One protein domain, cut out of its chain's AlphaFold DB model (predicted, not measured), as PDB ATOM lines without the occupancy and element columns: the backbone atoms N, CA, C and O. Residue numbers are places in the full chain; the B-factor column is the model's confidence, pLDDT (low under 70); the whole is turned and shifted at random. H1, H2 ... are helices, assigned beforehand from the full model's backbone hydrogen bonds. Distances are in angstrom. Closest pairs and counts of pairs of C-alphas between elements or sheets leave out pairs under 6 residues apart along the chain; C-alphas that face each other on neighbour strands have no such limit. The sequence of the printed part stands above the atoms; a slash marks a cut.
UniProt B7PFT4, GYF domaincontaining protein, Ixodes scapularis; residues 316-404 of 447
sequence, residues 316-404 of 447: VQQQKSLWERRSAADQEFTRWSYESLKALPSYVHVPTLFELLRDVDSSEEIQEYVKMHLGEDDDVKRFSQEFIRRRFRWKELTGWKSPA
ATOM      1  N   VAL A 316     128.162 211.164 151.470       42.66
ATOM      2  CA  VAL A 316     128.292 210.160 150.394       42.66
ATOM      3  C   VAL A 316     129.174 210.656 149.242       42.66
ATOM      4  O   VAL A 316     129.996 209.894 148.732       42.66
ATOM      5  N   GLN A 317     129.037 211.918 148.825       45.34
ATOM      6  CA  GLN A 317     129.890 212.510 147.788       45.34
ATOM      7  C   GLN A 317     131.318 212.694 148.314       45.34
ATOM      8  O   GLN A 317     132.283 212.357 147.628       45.34
ATOM      9  N   GLN A 318     131.455 213.128 149.571       45.94
ATOM     10  CA  GLN A 318     132.752 213.240 150.233       45.94
ATOM     11  C   GLN A 318     133.466 211.879 150.294       45.94
ATOM     12  O   GLN A 318     134.606 211.775 149.846       45.94
ATOM     13  N   GLN A 319     132.791 210.811 150.734       48.25
ATOM     14  CA  GLN A 319     133.362 209.460 150.753       48.25
ATOM     15  C   GLN A 319     133.689 208.938 149.343       48.25
ATOM     16  O   GLN A 319     134.716 208.277 149.181       48.25
ATOM     17  N   LYS A 320     132.879 209.263 148.319       47.75
ATOM     18  CA  LYS A 320     133.210 208.955 146.917       47.75
ATOM     19  C   LYS A 320     134.535 209.600 146.505       47.75
ATOM     20  O   LYS A 320     135.473 208.882 146.176       47.75
ATOM     21  N   SER A 321     134.656 210.920 146.657       59.59
ATOM     22  CA  SER A 321     135.901 211.633 146.333       59.59
ATOM     23  C   SER A 321     137.114 211.147 147.143       59.59
ATOM     24  O   SER A 321     138.233 211.185 146.646       59.59
ATOM     25  N   LEU A 322     136.923 210.662 148.378       58.09
ATOM     26  CA  LEU A 322     138.017 210.158 149.213       58.09
ATOM     27  C   LEU A 322     138.549 208.792 148.753       58.09
ATOM     28  O   LEU A 322     139.767 208.620 148.736       58.09
ATOM     29  N   TRP A 323     137.698 207.833 148.359       58.81
ATOM     30  CA  TRP A 323     138.209 206.571 147.793       58.81
ATOM     31  C   TRP A 323     138.797 206.788 146.396       58.81
ATOM     32  O   TRP A 323     139.812 206.182 146.064       58.81
ATOM     33  N   GLU A 324     138.206 207.684 145.608       73.62
ATOM     34  CA  GLU A 324     138.637 207.996 144.247       73.62
ATOM     35  C   GLU A 324     140.012 208.676 144.250       73.62
ATOM     36  O   GLU A 324     140.932 208.197 143.593       73.62
ATOM     37  N   ARG A 325     140.224 209.681 145.114       70.12
ATOM     38  CA  ARG A 325     141.549 210.289 145.349       70.12
ATOM     39  C   ARG A 325     142.570 209.289 145.896       70.12
ATOM     40  O   ARG A 325     143.735 209.356 145.522       70.12
ATOM     41  N   ARG A 326     142.147 208.349 146.752       72.00
ATOM     42  CA  ARG A 326     143.009 207.277 147.281       72.00
ATOM     43  C   ARG A 326     143.435 206.292 146.190       72.00
ATOM     44  O   ARG A 326     144.596 205.901 146.160       72.00
ATOM     45  N   SER A 327     142.527 205.924 145.286       74.62
ATOM     46  CA  SER A 327     142.818 205.039 144.152       74.62
ATOM     47  C   SER A 327     143.647 205.739 143.071       74.62
ATOM     48  O   SER A 327     144.569 205.131 142.536       74.62
ATOM     49  N   ALA A 328     143.377 207.018 142.797       78.31
ATOM     50  CA  ALA A 328     144.168 207.831 141.879       78.31
ATOM     51  C   ALA A 328     145.613 207.995 142.376       78.31
ATOM     52  O   ALA A 328     146.540 207.723 141.619       78.31
ATOM     53  N   ALA A 329     145.812 208.331 143.657       77.62
ATOM     54  CA  ALA A 329     147.143 208.438 144.260       77.62
ATOM     55  C   ALA A 329     147.917 207.106 144.244       77.62
ATOM     56  O   ALA A 329     149.139 207.106 144.103       77.62
ATOM     57  N   ASP A 330     147.224 205.969 144.367       79.38
ATOM     58  CA  ASP A 330     147.833 204.638 144.278       79.38
ATOM     59  C   ASP A 330     148.300 204.304 142.852       79.38
ATOM     60  O   ASP A 330     149.443 203.887 142.646       79.38
ATOM     61  N   GLN A 331     147.456 204.574 141.851       82.31
ATOM     62  CA  GLN A 331     147.799 204.408 140.437       82.31
ATOM     63  C   GLN A 331     148.894 205.388 139.986       82.31
ATOM     64  O   GLN A 331     149.781 205.000 139.230       82.31
ATOM     65  N   GLU A 332     148.865 206.637 140.456       87.00
ATOM     66  CA  GLU A 332     149.869 207.667 140.165       87.00
ATOM     67  C   GLU A 332     151.235 207.306 140.757       87.00
ATOM     68  O   GLU A 332     152.228 207.281 140.027       87.00
ATOM     69  N   PHE A 333     151.291 206.965 142.051       89.56
ATOM     70  CA  PHE A 333     152.528 206.542 142.709       89.56
ATOM     71  C   PHE A 333     153.116 205.291 142.050       89.56
ATOM     72  O   PHE A 333     154.323 205.234 141.800       89.56
ATOM     73  N   THR A 334     152.264 204.317 141.717       89.69
ATOM     74  CA  THR A 334     152.668 203.097 141.014       89.69
ATOM     75  C   THR A 334     153.235 203.430 139.632       89.69
ATOM     76  O   THR A 334     154.390 203.103 139.366       89.69
ATOM     77  N   ARG A 335     152.483 204.145 138.778       90.69
ATOM     78  CA  ARG A 335     152.910 204.549 137.425       90.69
ATOM     79  C   ARG A 335     154.263 205.263 137.448       90.69
ATOM     80  O   ARG A 335     155.201 204.809 136.799       90.69
ATOM     81  N   TRP A 336     154.378 206.315 138.259       92.69
ATOM     82  CA  TRP A 336     155.606 207.103 138.368       92.69
ATOM     83  C   TRP A 336     156.800 206.272 138.859       92.69
ATOM     84  O   TRP A 336     157.924 206.468 138.389       92.69
ATOM     85  N   SER A 337     156.580 205.330 139.782       90.50
ATOM     86  CA  SER A 337     157.646 204.447 140.270       90.50
ATOM     87  C   SER A 337     158.138 203.508 139.166       90.50
ATOM     88  O   SER A 337     159.344 203.338 139.006       90.50
ATOM     89  N   TYR A 338     157.225 202.949 138.365       88.44
ATOM     90  CA  TYR A 338     157.565 202.121 137.203       88.44
ATOM     91  C   TYR A 338     158.309 202.899 136.111       88.44
ATOM     92  O   TYR A 338     159.265 202.378 135.540       88.44
ATOM     93  N   GLU A 339     157.894 204.130 135.817       89.38
ATOM     94  CA  GLU A 339     158.558 205.009 134.845       89.38
ATOM     95  C   GLU A 339     159.960 205.411 135.320       89.38
ATOM     96  O   GLU A 339     160.928 205.284 134.570       89.38
ATOM     97  N   SER A 340     160.096 205.805 136.588       87.62
ATOM     98  CA  SER A 340     161.382 206.224 137.162       87.62
ATOM     99  C   SER A 340     162.375 205.067 137.267       87.62
ATOM    100  O   SER A 340     163.546 205.240 136.942       87.62
ATOM    101  N   LEU A 341     161.922 203.869 137.655       86.69
ATOM    102  CA  LEU A 341     162.774 202.676 137.684       86.69
ATOM    103  C   LEU A 341     163.169 202.193 136.279       86.69
ATOM    104  O   LEU A 341     164.255 201.646 136.130       86.69
ATOM    105  N   LYS A 342     162.338 202.420 135.249       84.44
ATOM    106  CA  LYS A 342     162.696 202.167 133.837       84.44
ATOM    107  C   LYS A 342     163.708 203.170 133.273       84.44
ATOM    108  O   LYS A 342     164.415 202.829 132.331       84.44
ATOM    109  N   ALA A 343     163.737 204.399 133.791       84.00
ATOM    110  CA  ALA A 343     164.674 205.435 133.358       84.00
ATOM    111  C   ALA A 343     166.092 205.247 133.934       84.00
ATOM    112  O   ALA A 343     167.047 205.814 133.409       84.00
ATOM    113  N   LEU A 344     166.231 204.453 135.001       83.62
ATOM    114  CA  LEU A 344     167.509 204.108 135.622       83.62
ATOM    115  C   LEU A 344     168.090 202.813 135.015       83.62
ATOM    116  O   LEU A 344     167.329 201.960 134.555       83.62
ATOM    117  N   PRO A 345     169.424 202.620 135.024       70.31
ATOM    118  CA  PRO A 345     170.082 201.443 134.449       70.31
ATOM    119  C   PRO A 345     169.886 200.179 135.313       70.31
ATOM    120  O   PRO A 345     170.805 199.677 135.955       70.31
ATOM    121  N   SER A 346     168.666 199.640 135.336       69.12
ATOM    122  CA  SER A 346     168.304 198.462 136.129       69.12
ATOM    123  C   SER A 346     168.580 197.144 135.393       69.12
ATOM    124  O   SER A 346     167.919 196.833 134.402       69.12
ATOM    125  N   TYR A 347     169.472 196.307 135.935       64.56
ATOM    126  CA  TYR A 347     169.589 194.887 135.547       64.56
ATOM    127  C   TYR A 347     168.532 193.995 136.243       64.56
ATOM    128  O   TYR A 347     168.349 192.830 135.900       64.56
ATOM    129  N   VAL A 348     167.828 194.541 137.241       77.62
ATOM    130  CA  VAL A 348     166.808 193.848 138.045       77.62
ATOM    131  C   VAL A 348     165.411 194.082 137.462       77.62
ATOM    132  O   VAL A 348     165.082 195.184 137.029       77.62
ATOM    133  N   HIS A 349     164.562 193.052 137.488       80.00
ATOM    134  CA  HIS A 349     163.179 193.117 137.011       80.00
ATOM    135  C   HIS A 349     162.355 194.180 137.767       80.00
ATOM    136  O   HIS A 349     162.042 194.017 138.950       80.00
ATOM    137  N   VAL A 350     161.987 195.261 137.067       82.69
ATOM    138  CA  VAL A 350     161.368 196.469 137.648       82.69
ATOM    139  C   VAL A 350     160.137 196.193 138.533       82.69
ATOM    140  O   VAL A 350     160.114 196.737 139.635       82.69
ATOM    141  N   PRO A 351     159.153 195.342 138.157       85.69
ATOM    142  CA  PRO A 351     158.035 195.001 139.047       85.69
ATOM    143  C   PRO A 351     158.468 194.449 140.407       85.69
ATOM    144  O   PRO A 351     157.956 194.861 141.444       85.69
ATOM    145  N   THR A 352     159.454 193.552 140.411       86.94
ATOM    146  CA  THR A 352     159.932 192.876 141.623       86.94
ATOM    147  C   THR A 352     160.729 193.826 142.517       86.94
ATOM    148  O   THR A 352     160.579 193.795 143.736       86.94
ATOM    149  N   LEU A 353     161.528 194.720 141.919       86.75
ATOM    150  CA  LEU A 353     162.221 195.779 142.656       86.75
ATOM    151  C   LEU A 353     161.232 196.812 143.226       86.75
ATOM    152  O   LEU A 353     161.401 197.251 144.362       86.75
ATOM    153  N   PHE A 354     160.179 197.169 142.483       88.75
ATOM    154  CA  PHE A 354     159.132 198.069 142.971       88.75
ATOM    155  C   PHE A 354     158.396 197.494 144.184       88.75
ATOM    156  O   PHE A 354     158.258 198.202 145.179       88.75
ATOM    157  N   GLU A 355     157.954 196.232 144.145       86.00
ATOM    158  CA  GLU A 355     157.261 195.621 145.289       86.00
ATOM    159  C   GLU A 355     158.162 195.541 146.530       86.00
ATOM    160  O   GLU A 355     157.723 195.920 147.616       86.00
ATOM    161  N   LEU A 356     159.444 195.183 146.371       87.50
ATOM    162  CA  LEU A 356     160.423 195.212 147.465       87.50
ATOM    163  C   LEU A 356     160.552 196.619 148.082       87.50
ATOM    164  O   LEU A 356     160.348 196.795 149.283       87.50
ATOM    165  N   LEU A 357     160.826 197.642 147.265       88.56
ATOM    166  CA  LEU A 357     160.992 199.025 147.738       88.56
ATOM    167  C   LEU A 357     159.692 199.629 148.297       88.56
ATOM    168  O   LEU A 357     159.734 200.529 149.144       88.56
ATOM    169  N   ARG A 358     158.524 199.149 147.851       85.12
ATOM    170  CA  ARG A 358     157.217 199.544 148.389       85.12
ATOM    171  C   ARG A 358     156.950 198.934 149.764       85.12
ATOM    172  O   ARG A 358     156.228 199.561 150.540       85.12
ATOM    173  N   ASP A 359     157.553 197.797 150.100       81.44
ATOM    174  CA  ASP A 359     157.240 197.054 151.323       81.44
ATOM    175  C   ASP A 359     158.281 197.266 152.458       81.44
ATOM    176  O   ASP A 359     157.894 197.276 153.629       81.44
ATOM    177  N   VAL A 360     159.548 197.577 152.140       87.94
ATOM    178  CA  VAL A 360     160.642 197.955 153.082       87.94
ATOM    179  C   VAL A 360     160.309 199.213 153.898       87.94
ATOM    180  O   VAL A 360     159.994 200.242 153.307       87.94
ATOM    181  N   ASP A 361     160.365 199.207 155.236       74.81
ATOM    182  CA  ASP A 361     159.825 200.325 156.042       74.81
ATOM    183  C   ASP A 361     160.818 201.441 156.451       74.81
ATOM    184  O   ASP A 361     160.348 202.552 156.710       74.81
ATOM    185  N   SER A 362     162.143 201.223 156.468       86.62
ATOM    186  CA  SER A 362     163.124 202.296 156.757       86.62
ATOM    187  C   SER A 362     163.423 203.172 155.530       86.62
ATOM    188  O   SER A 362     163.551 202.690 154.405       86.62
ATOM    189  N   SER A 363     163.586 204.481 155.759       84.94
ATOM    190  CA  SER A 363     164.077 205.446 154.766       84.94
ATOM    191  C   SER A 363     165.539 205.236 154.380       84.94
ATOM    192  O   SER A 363     165.894 205.475 153.229       84.94
ATOM    193  N   GLU A 364     166.380 204.794 155.315       85.25
ATOM    194  CA  GLU A 364     167.792 204.491 155.063       85.25
ATOM    195  C   GLU A 364     167.917 203.209 154.228       85.25
ATOM    196  O   GLU A 364     168.631 203.174 153.230       85.25
ATOM    197  N   GLU A 365     167.145 202.183 154.584       87.25
ATOM    198  CA  GLU A 365     167.156 200.862 153.949       87.25
ATOM    199  C   GLU A 365     166.711 200.929 152.472       87.25
ATOM    200  O   GLU A 365     167.301 200.280 151.610       87.25
ATOM    201  N   ILE A 366     165.748 201.800 152.136       88.81
ATOM    202  CA  ILE A 366     165.391 202.117 150.737       88.81
ATOM    203  C   ILE A 366     166.594 202.679 149.972       88.81
ATOM    204  O   ILE A 366     166.821 202.288 148.829       88.81
ATOM    205  N   GLN A 367     167.353 203.606 150.568       88.69
ATOM    206  CA  GLN A 367     168.523 204.204 149.913       88.69
ATOM    207  C   GLN A 367     169.629 203.165 149.713       88.69
ATOM    208  O   GLN A 367     170.265 203.161 148.661       88.69
ATOM    209  N   GLU A 368     169.818 202.260 150.674       87.25
ATOM    210  CA  GLU A 368     170.808 201.186 150.594       87.25
ATOM    211  C   GLU A 368     170.432 200.120 149.547       87.25
ATOM    212  O   GLU A 368     171.267 199.797 148.702       87.25
ATOM    213  N   TYR A 369     169.173 199.661 149.485       87.50
ATOM    214  CA  TYR A 369     168.706 198.770 148.409       87.50
ATOM    215  C   TYR A 369     168.791 199.420 147.026       87.50
ATOM    216  O   TYR A 369     169.247 198.786 146.074       87.50
ATOM    217  N   VAL A 370     168.364 200.681 146.899       87.75
ATOM    218  CA  VAL A 370     168.443 201.423 145.634       87.75
ATOM    219  C   VAL A 370     169.902 201.571 145.193       87.75
ATOM    220  O   VAL A 370     170.209 201.272 144.040       87.75
ATOM    221  N   LYS A 371     170.816 201.910 146.111       88.38
ATOM    222  CA  LYS A 371     172.258 201.966 145.837       88.38
ATOM    223  C   LYS A 371     172.839 200.602 145.442       88.38
ATOM    224  O   LYS A 371     173.621 200.511 144.500       88.38
ATOM    225  N   MET A 372     172.453 199.532 146.137       85.62
ATOM    226  CA  MET A 372     172.948 198.173 145.886       85.62
ATOM    227  C   MET A 372     172.471 197.599 144.544       85.62
ATOM    228  O   MET A 372     173.209 196.845 143.913       85.62
ATOM    229  N   HIS A 373     171.254 197.932 144.103       83.12
ATOM    230  CA  HIS A 373     170.668 197.384 142.874       83.12
ATOM    231  C   HIS A 373     170.834 198.265 141.630       83.12
ATOM    232  O   HIS A 373     170.780 197.722 140.526       83.12
ATOM    233  N   LEU A 374     171.009 199.584 141.785       84.25
ATOM    234  CA  LEU A 374     171.061 200.546 140.672       84.25
ATOM    235  C   LEU A 374     172.362 201.368 140.605       84.25
ATOM    236  O   LEU A 374     172.549 202.083 139.629       84.25
ATOM    237  N   GLY A 375     173.266 201.258 141.586       85.19
ATOM    238  CA  GLY A 375     174.544 201.979 141.603       85.19
ATOM    239  C   GLY A 375     174.545 203.247 142.465       85.19
ATOM    240  O   GLY A 375     173.619 203.517 143.225       85.19
ATOM    241  N   GLU A 376     175.624 204.027 142.385       85.06
ATOM    242  CA  GLU A 376     175.845 205.217 143.226       85.06
ATOM    243  C   GLU A 376     175.698 206.541 142.447       85.06
ATOM    244  O   GLU A 376     176.208 207.582 142.856       85.06
ATOM    245  N   ASP A 377     174.971 206.533 141.331       88.88
ATOM    246  CA  ASP A 377     174.710 207.720 140.510       88.88
ATOM    247  C   ASP A 377     173.832 208.762 141.222       88.88
ATOM    248  O   ASP A 377     172.984 208.445 142.061       88.88
ATOM    249  N   ASP A 378     174.000 210.039 140.879       87.75
ATOM    250  CA  ASP A 378     173.226 211.116 141.508       87.75
ATOM    251  C   ASP A 378     171.741 211.098 141.107       87.75
ATOM    252  O   ASP A 378     170.892 211.453 141.926       87.75
ATOM    253  N   ASP A 379     171.391 210.580 139.926       86.94
ATOM    254  CA  ASP A 379     169.995 210.321 139.550       86.94
ATOM    255  C   ASP A 379     169.375 209.166 140.356       86.94
ATOM    256  O   ASP A 379     168.205 209.237 140.738       86.94
ATOM    257  N   VAL A 380     170.165 208.148 140.716       88.75
ATOM    258  CA  VAL A 380     169.744 207.042 141.595       88.75
ATOM    259  C   VAL A 380     169.498 207.555 143.024       88.75
ATOM    260  O   VAL A 380     168.479 207.231 143.641       88.75
ATOM    261  N   LYS A 381     170.366 208.444 143.532       87.62
ATOM    262  CA  LYS A 381     170.162 209.155 144.811       87.62
ATOM    263  C   LYS A 381     168.935 210.075 144.769       87.62
ATOM    264  O   LYS A 381     168.145 210.103 145.710       87.62
ATOM    265  N   ARG A 382     168.744 210.818 143.677       89.12
ATOM    266  CA  ARG A 382     167.592 211.712 143.475       89.12
ATOM    267  C   ARG A 382     166.279 210.932 143.419       89.12
ATOM    268  O   ARG A 382     165.302 211.344 144.045       89.12
ATOM    269  N   PHE A 383     166.269 209.790 142.730       91.25
ATOM    270  CA  PHE A 383     165.142 208.864 142.720       91.25
ATOM    271  C   PHE A 383     164.831 208.334 144.122       91.25
ATOM    272  O   PHE A 383     163.672 208.399 144.522       91.25
ATOM    273  N   SER A 384     165.820 207.871 144.898       90.62
ATOM    274  CA  SER A 384     165.553 207.321 146.238       90.62
ATOM    275  C   SER A 384     164.915 208.355 147.177       90.62
ATOM    276  O   SER A 384     163.934 208.048 147.859       90.62
ATOM    277  N   GLN A 385     165.388 209.606 147.153       88.75
ATOM    278  CA  GLN A 385     164.807 210.712 147.924       88.75
ATOM    279  C   GLN A 385     163.373 211.045 147.483       88.75
ATOM    280  O   GLN A 385     162.479 211.188 148.321       88.75
ATOM    281  N   GLU A 386     163.129 211.138 146.174       89.31
ATOM    282  CA  GLU A 386     161.801 211.430 145.626       89.31
ATOM    283  C   GLU A 386     160.816 210.273 145.865       89.31
ATOM    284  O   GLU A 386     159.649 210.507 146.189       89.31
ATOM    285  N   PHE A 387     161.292 209.026 145.800       90.69
ATOM    286  CA  PHE A 387     160.524 207.826 146.116       90.69
ATOM    287  C   PHE A 387     160.113 207.815 147.588       90.69
ATOM    288  O   PHE A 387     158.937 207.618 147.874       90.69
ATOM    289  N   ILE A 388     161.022 208.125 148.521       89.69
ATOM    290  CA  ILE A 388     160.692 208.292 149.948       89.69
ATOM    291  C   ILE A 388     159.641 209.399 150.136       89.69
ATOM    292  O   ILE A 388     158.630 209.182 150.808       89.69
ATOM    293  N   ARG A 389     159.825 210.564 149.497       86.75
ATOM    294  CA  ARG A 389     158.907 211.713 149.603       86.75
ATOM    295  C   ARG A 389     157.501 211.395 149.087       86.75
ATOM    296  O   ARG A 389     156.513 211.754 149.734       86.75
ATOM    297  N   ARG A 390     157.394 210.725 147.935       84.94
ATOM    298  CA  ARG A 390     156.108 210.307 147.350       84.94
ATOM    299  C   ARG A 390     155.491 209.149 148.125       84.94
ATOM    300  O   ARG A 390     154.308 209.221 148.441       84.94
ATOM    301  N   ARG A 391     156.280 208.143 148.514       84.06
ATOM    302  CA  ARG A 391     155.817 206.986 149.289       84.06
ATOM    303  C   ARG A 391     155.310 207.383 150.673       84.06
ATOM    304  O   ARG A 391     154.332 206.797 151.116       84.06
ATOM    305  N   PHE A 392     155.887 208.390 151.334       82.56
ATOM    306  CA  PHE A 392     155.341 208.925 152.588       82.56
ATOM    307  C   PHE A 392     153.918 209.481 152.391       82.56
ATOM    308  O   PHE A 392     152.976 208.995 153.013       82.56
ATOM    309  N   ARG A 393     153.743 210.416 151.445       76.75
ATOM    310  CA  ARG A 393     152.428 211.000 151.107       76.75
ATOM    311  C   ARG A 393     151.423 209.947 150.635       76.75
ATOM    312  O   ARG A 393     150.247 210.010 150.980       76.75
ATOM    313  N   TRP A 394     151.885 208.966 149.862       83.19
ATOM    314  CA  TRP A 394     151.084 207.823 149.438       83.19
ATOM    315  C   TRP A 394     150.664 206.969 150.639       83.19
ATOM    316  O   TRP A 394     149.472 206.729 150.766       83.19
ATOM    317  N   LYS A 395     151.559 206.603 151.576       80.69
ATOM    318  CA  LYS A 395     151.193 205.866 152.806       80.69
ATOM    319  C   LYS A 395     150.134 206.614 153.627       80.69
ATOM    320  O   LYS A 395     149.210 205.973 154.125       80.69
ATOM    321  N   GLU A 396     150.223 207.943 153.737       76.75
ATOM    322  CA  GLU A 396     149.207 208.770 154.409       76.75
ATOM    323  C   GLU A 396     147.847 208.728 153.688       76.75
ATOM    324  O   GLU A 396     146.824 208.439 154.310       76.75
ATOM    325  N   LEU A 397     147.824 208.970 152.371       72.12
ATOM    326  CA  LEU A 397     146.596 208.992 151.560       72.12
ATOM    327  C   LEU A 397     145.954 207.604 151.399       72.12
ATOM    328  O   LEU A 397     144.727 207.485 151.353       72.12
ATOM    329  N   THR A 398     146.768 206.551 151.308       73.88
ATOM    330  CA  THR A 398     146.319 205.169 151.104       73.88
ATOM    331  C   THR A 398     146.205 204.359 152.386       73.88
ATOM    332  O   THR A 398     145.726 203.226 152.323       73.88
ATOM    333  N   GLY A 399     146.566 204.917 153.547       72.19
ATOM    334  CA  GLY A 399     146.518 204.233 154.843       72.19
ATOM    335  C   GLY A 399     147.291 202.910 154.862       72.19
ATOM    336  O   GLY A 399     146.898 201.984 155.575       72.19
ATOM    337  N   TRP A 400     148.314 202.793 154.011       71.25
ATOM    338  CA  TRP A 400     149.034 201.550 153.749       71.25
ATOM    339  C   TRP A 400     149.877 201.118 154.954       71.25
ATOM    340  O   TRP A 400     150.393 201.942 155.711       71.25
ATOM    341  N   LYS A 401     150.040 199.802 155.111       62.69
ATOM    342  CA  LYS A 401     150.897 199.170 156.121       62.69
ATOM    343  C   LYS A 401     151.695 198.052 155.463       62.69
ATOM    344  O   LYS A 401     151.134 197.325 154.646       62.69
ATOM    345  N   SER A 402     152.960 197.894 155.848       54.50
ATOM    346  CA  SER A 402     153.791 196.804 155.336       54.50
ATOM    347  C   SER A 402     153.260 195.448 155.799       54.50
ATOM    348  O   SER A 402     152.873 195.328 156.966       54.50
ATOM    349  N   PRO A 403     153.308 194.403 154.950       49.59
ATOM    350  CA  PRO A 403     153.128 193.024 155.395       49.59
ATOM    351  C   PRO A 403     154.070 192.650 156.550       49.59
ATOM    352  O   PRO A 403     153.672 191.900 157.439       49.59
ATOM    353  N   ALA A 404     155.280 193.226 156.610       49.03
ATOM    354  CA  ALA A 404     156.227 192.999 157.706       49.03
ATOM    355  C   ALA A 404     155.661 193.434 159.073       49.03
ATOM    356  O   ALA A 404     155.782 192.708 160.060       49.03
TER     357      ALA A 404
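What this domain is: This is residues 316 to 404 of the 447 residues of the protein "GYF domaincontaining protein" of Ixodes scapularis (UniProt B7PFT4). Two long helices, H1 and H4, lie side by side and run opposite ways, and a pair of shorter helices, H2 and H3, crosses them near the end of H1 and the beginning of H4. H2 packs on H1, H3 packs on H4, and residues 316 to 321 of H1 stick out at the far end. The 89 printed residues hold four named helices, in the order H1, H2, H3, H4, and no named strand; the class is all helix. The whole is compact, with a radius of gyration of the C-alphas of 14.0 A, yet elongated, spanning 48 by 25 by 21 A.

Where its parts are: H1, residues 316 to 343, begins with C-alpha 316 at (128.292, 210.160, 150.394) and is 40.4 A long from first to last C-alpha. H2, residues 350 to 359, measures 14.3 A, and H3, residues 363 to 374, 16.5 A. H4, residues 378 to 398, measures 29.2 A and ends with C-alpha 398 at (146.319, 205.169, 151.104).

How they stand to each other: H1 touches H4 at a shallow tilt of 17 degrees, opposite ways; their closest C-alphas, of Arg 326 and Thr 398, are 5.5 A apart. With residues 337 to 342 alone, H1 touches H2 at a steep tilt of 53 degrees, closest at the C-alphas of Leu 341 and Val 350, 6.4 A. H2 and H3 are close but not clearly touching, at 16 degrees. H4 touches H3 with residues 380 to 388 alone, at a steep tilt of 46 degrees; the closest C-alphas, of Gln 367 and Ser 384, are 5.7 A apart. H1 and H3 are apart. Every O i to N i+4 pair is within hydrogen-bond range in H1 and H2, against 7 of 8 in H3 and 16 of 17 in H4.

The domain as a whole: The C-alphas farthest apart, of Val 316 and Glu 376, are 48.3 A apart. The printed part has no cut and no long link. Confidence is under 70 at residues 316 to 323, 346 to 347 and 401 to 404.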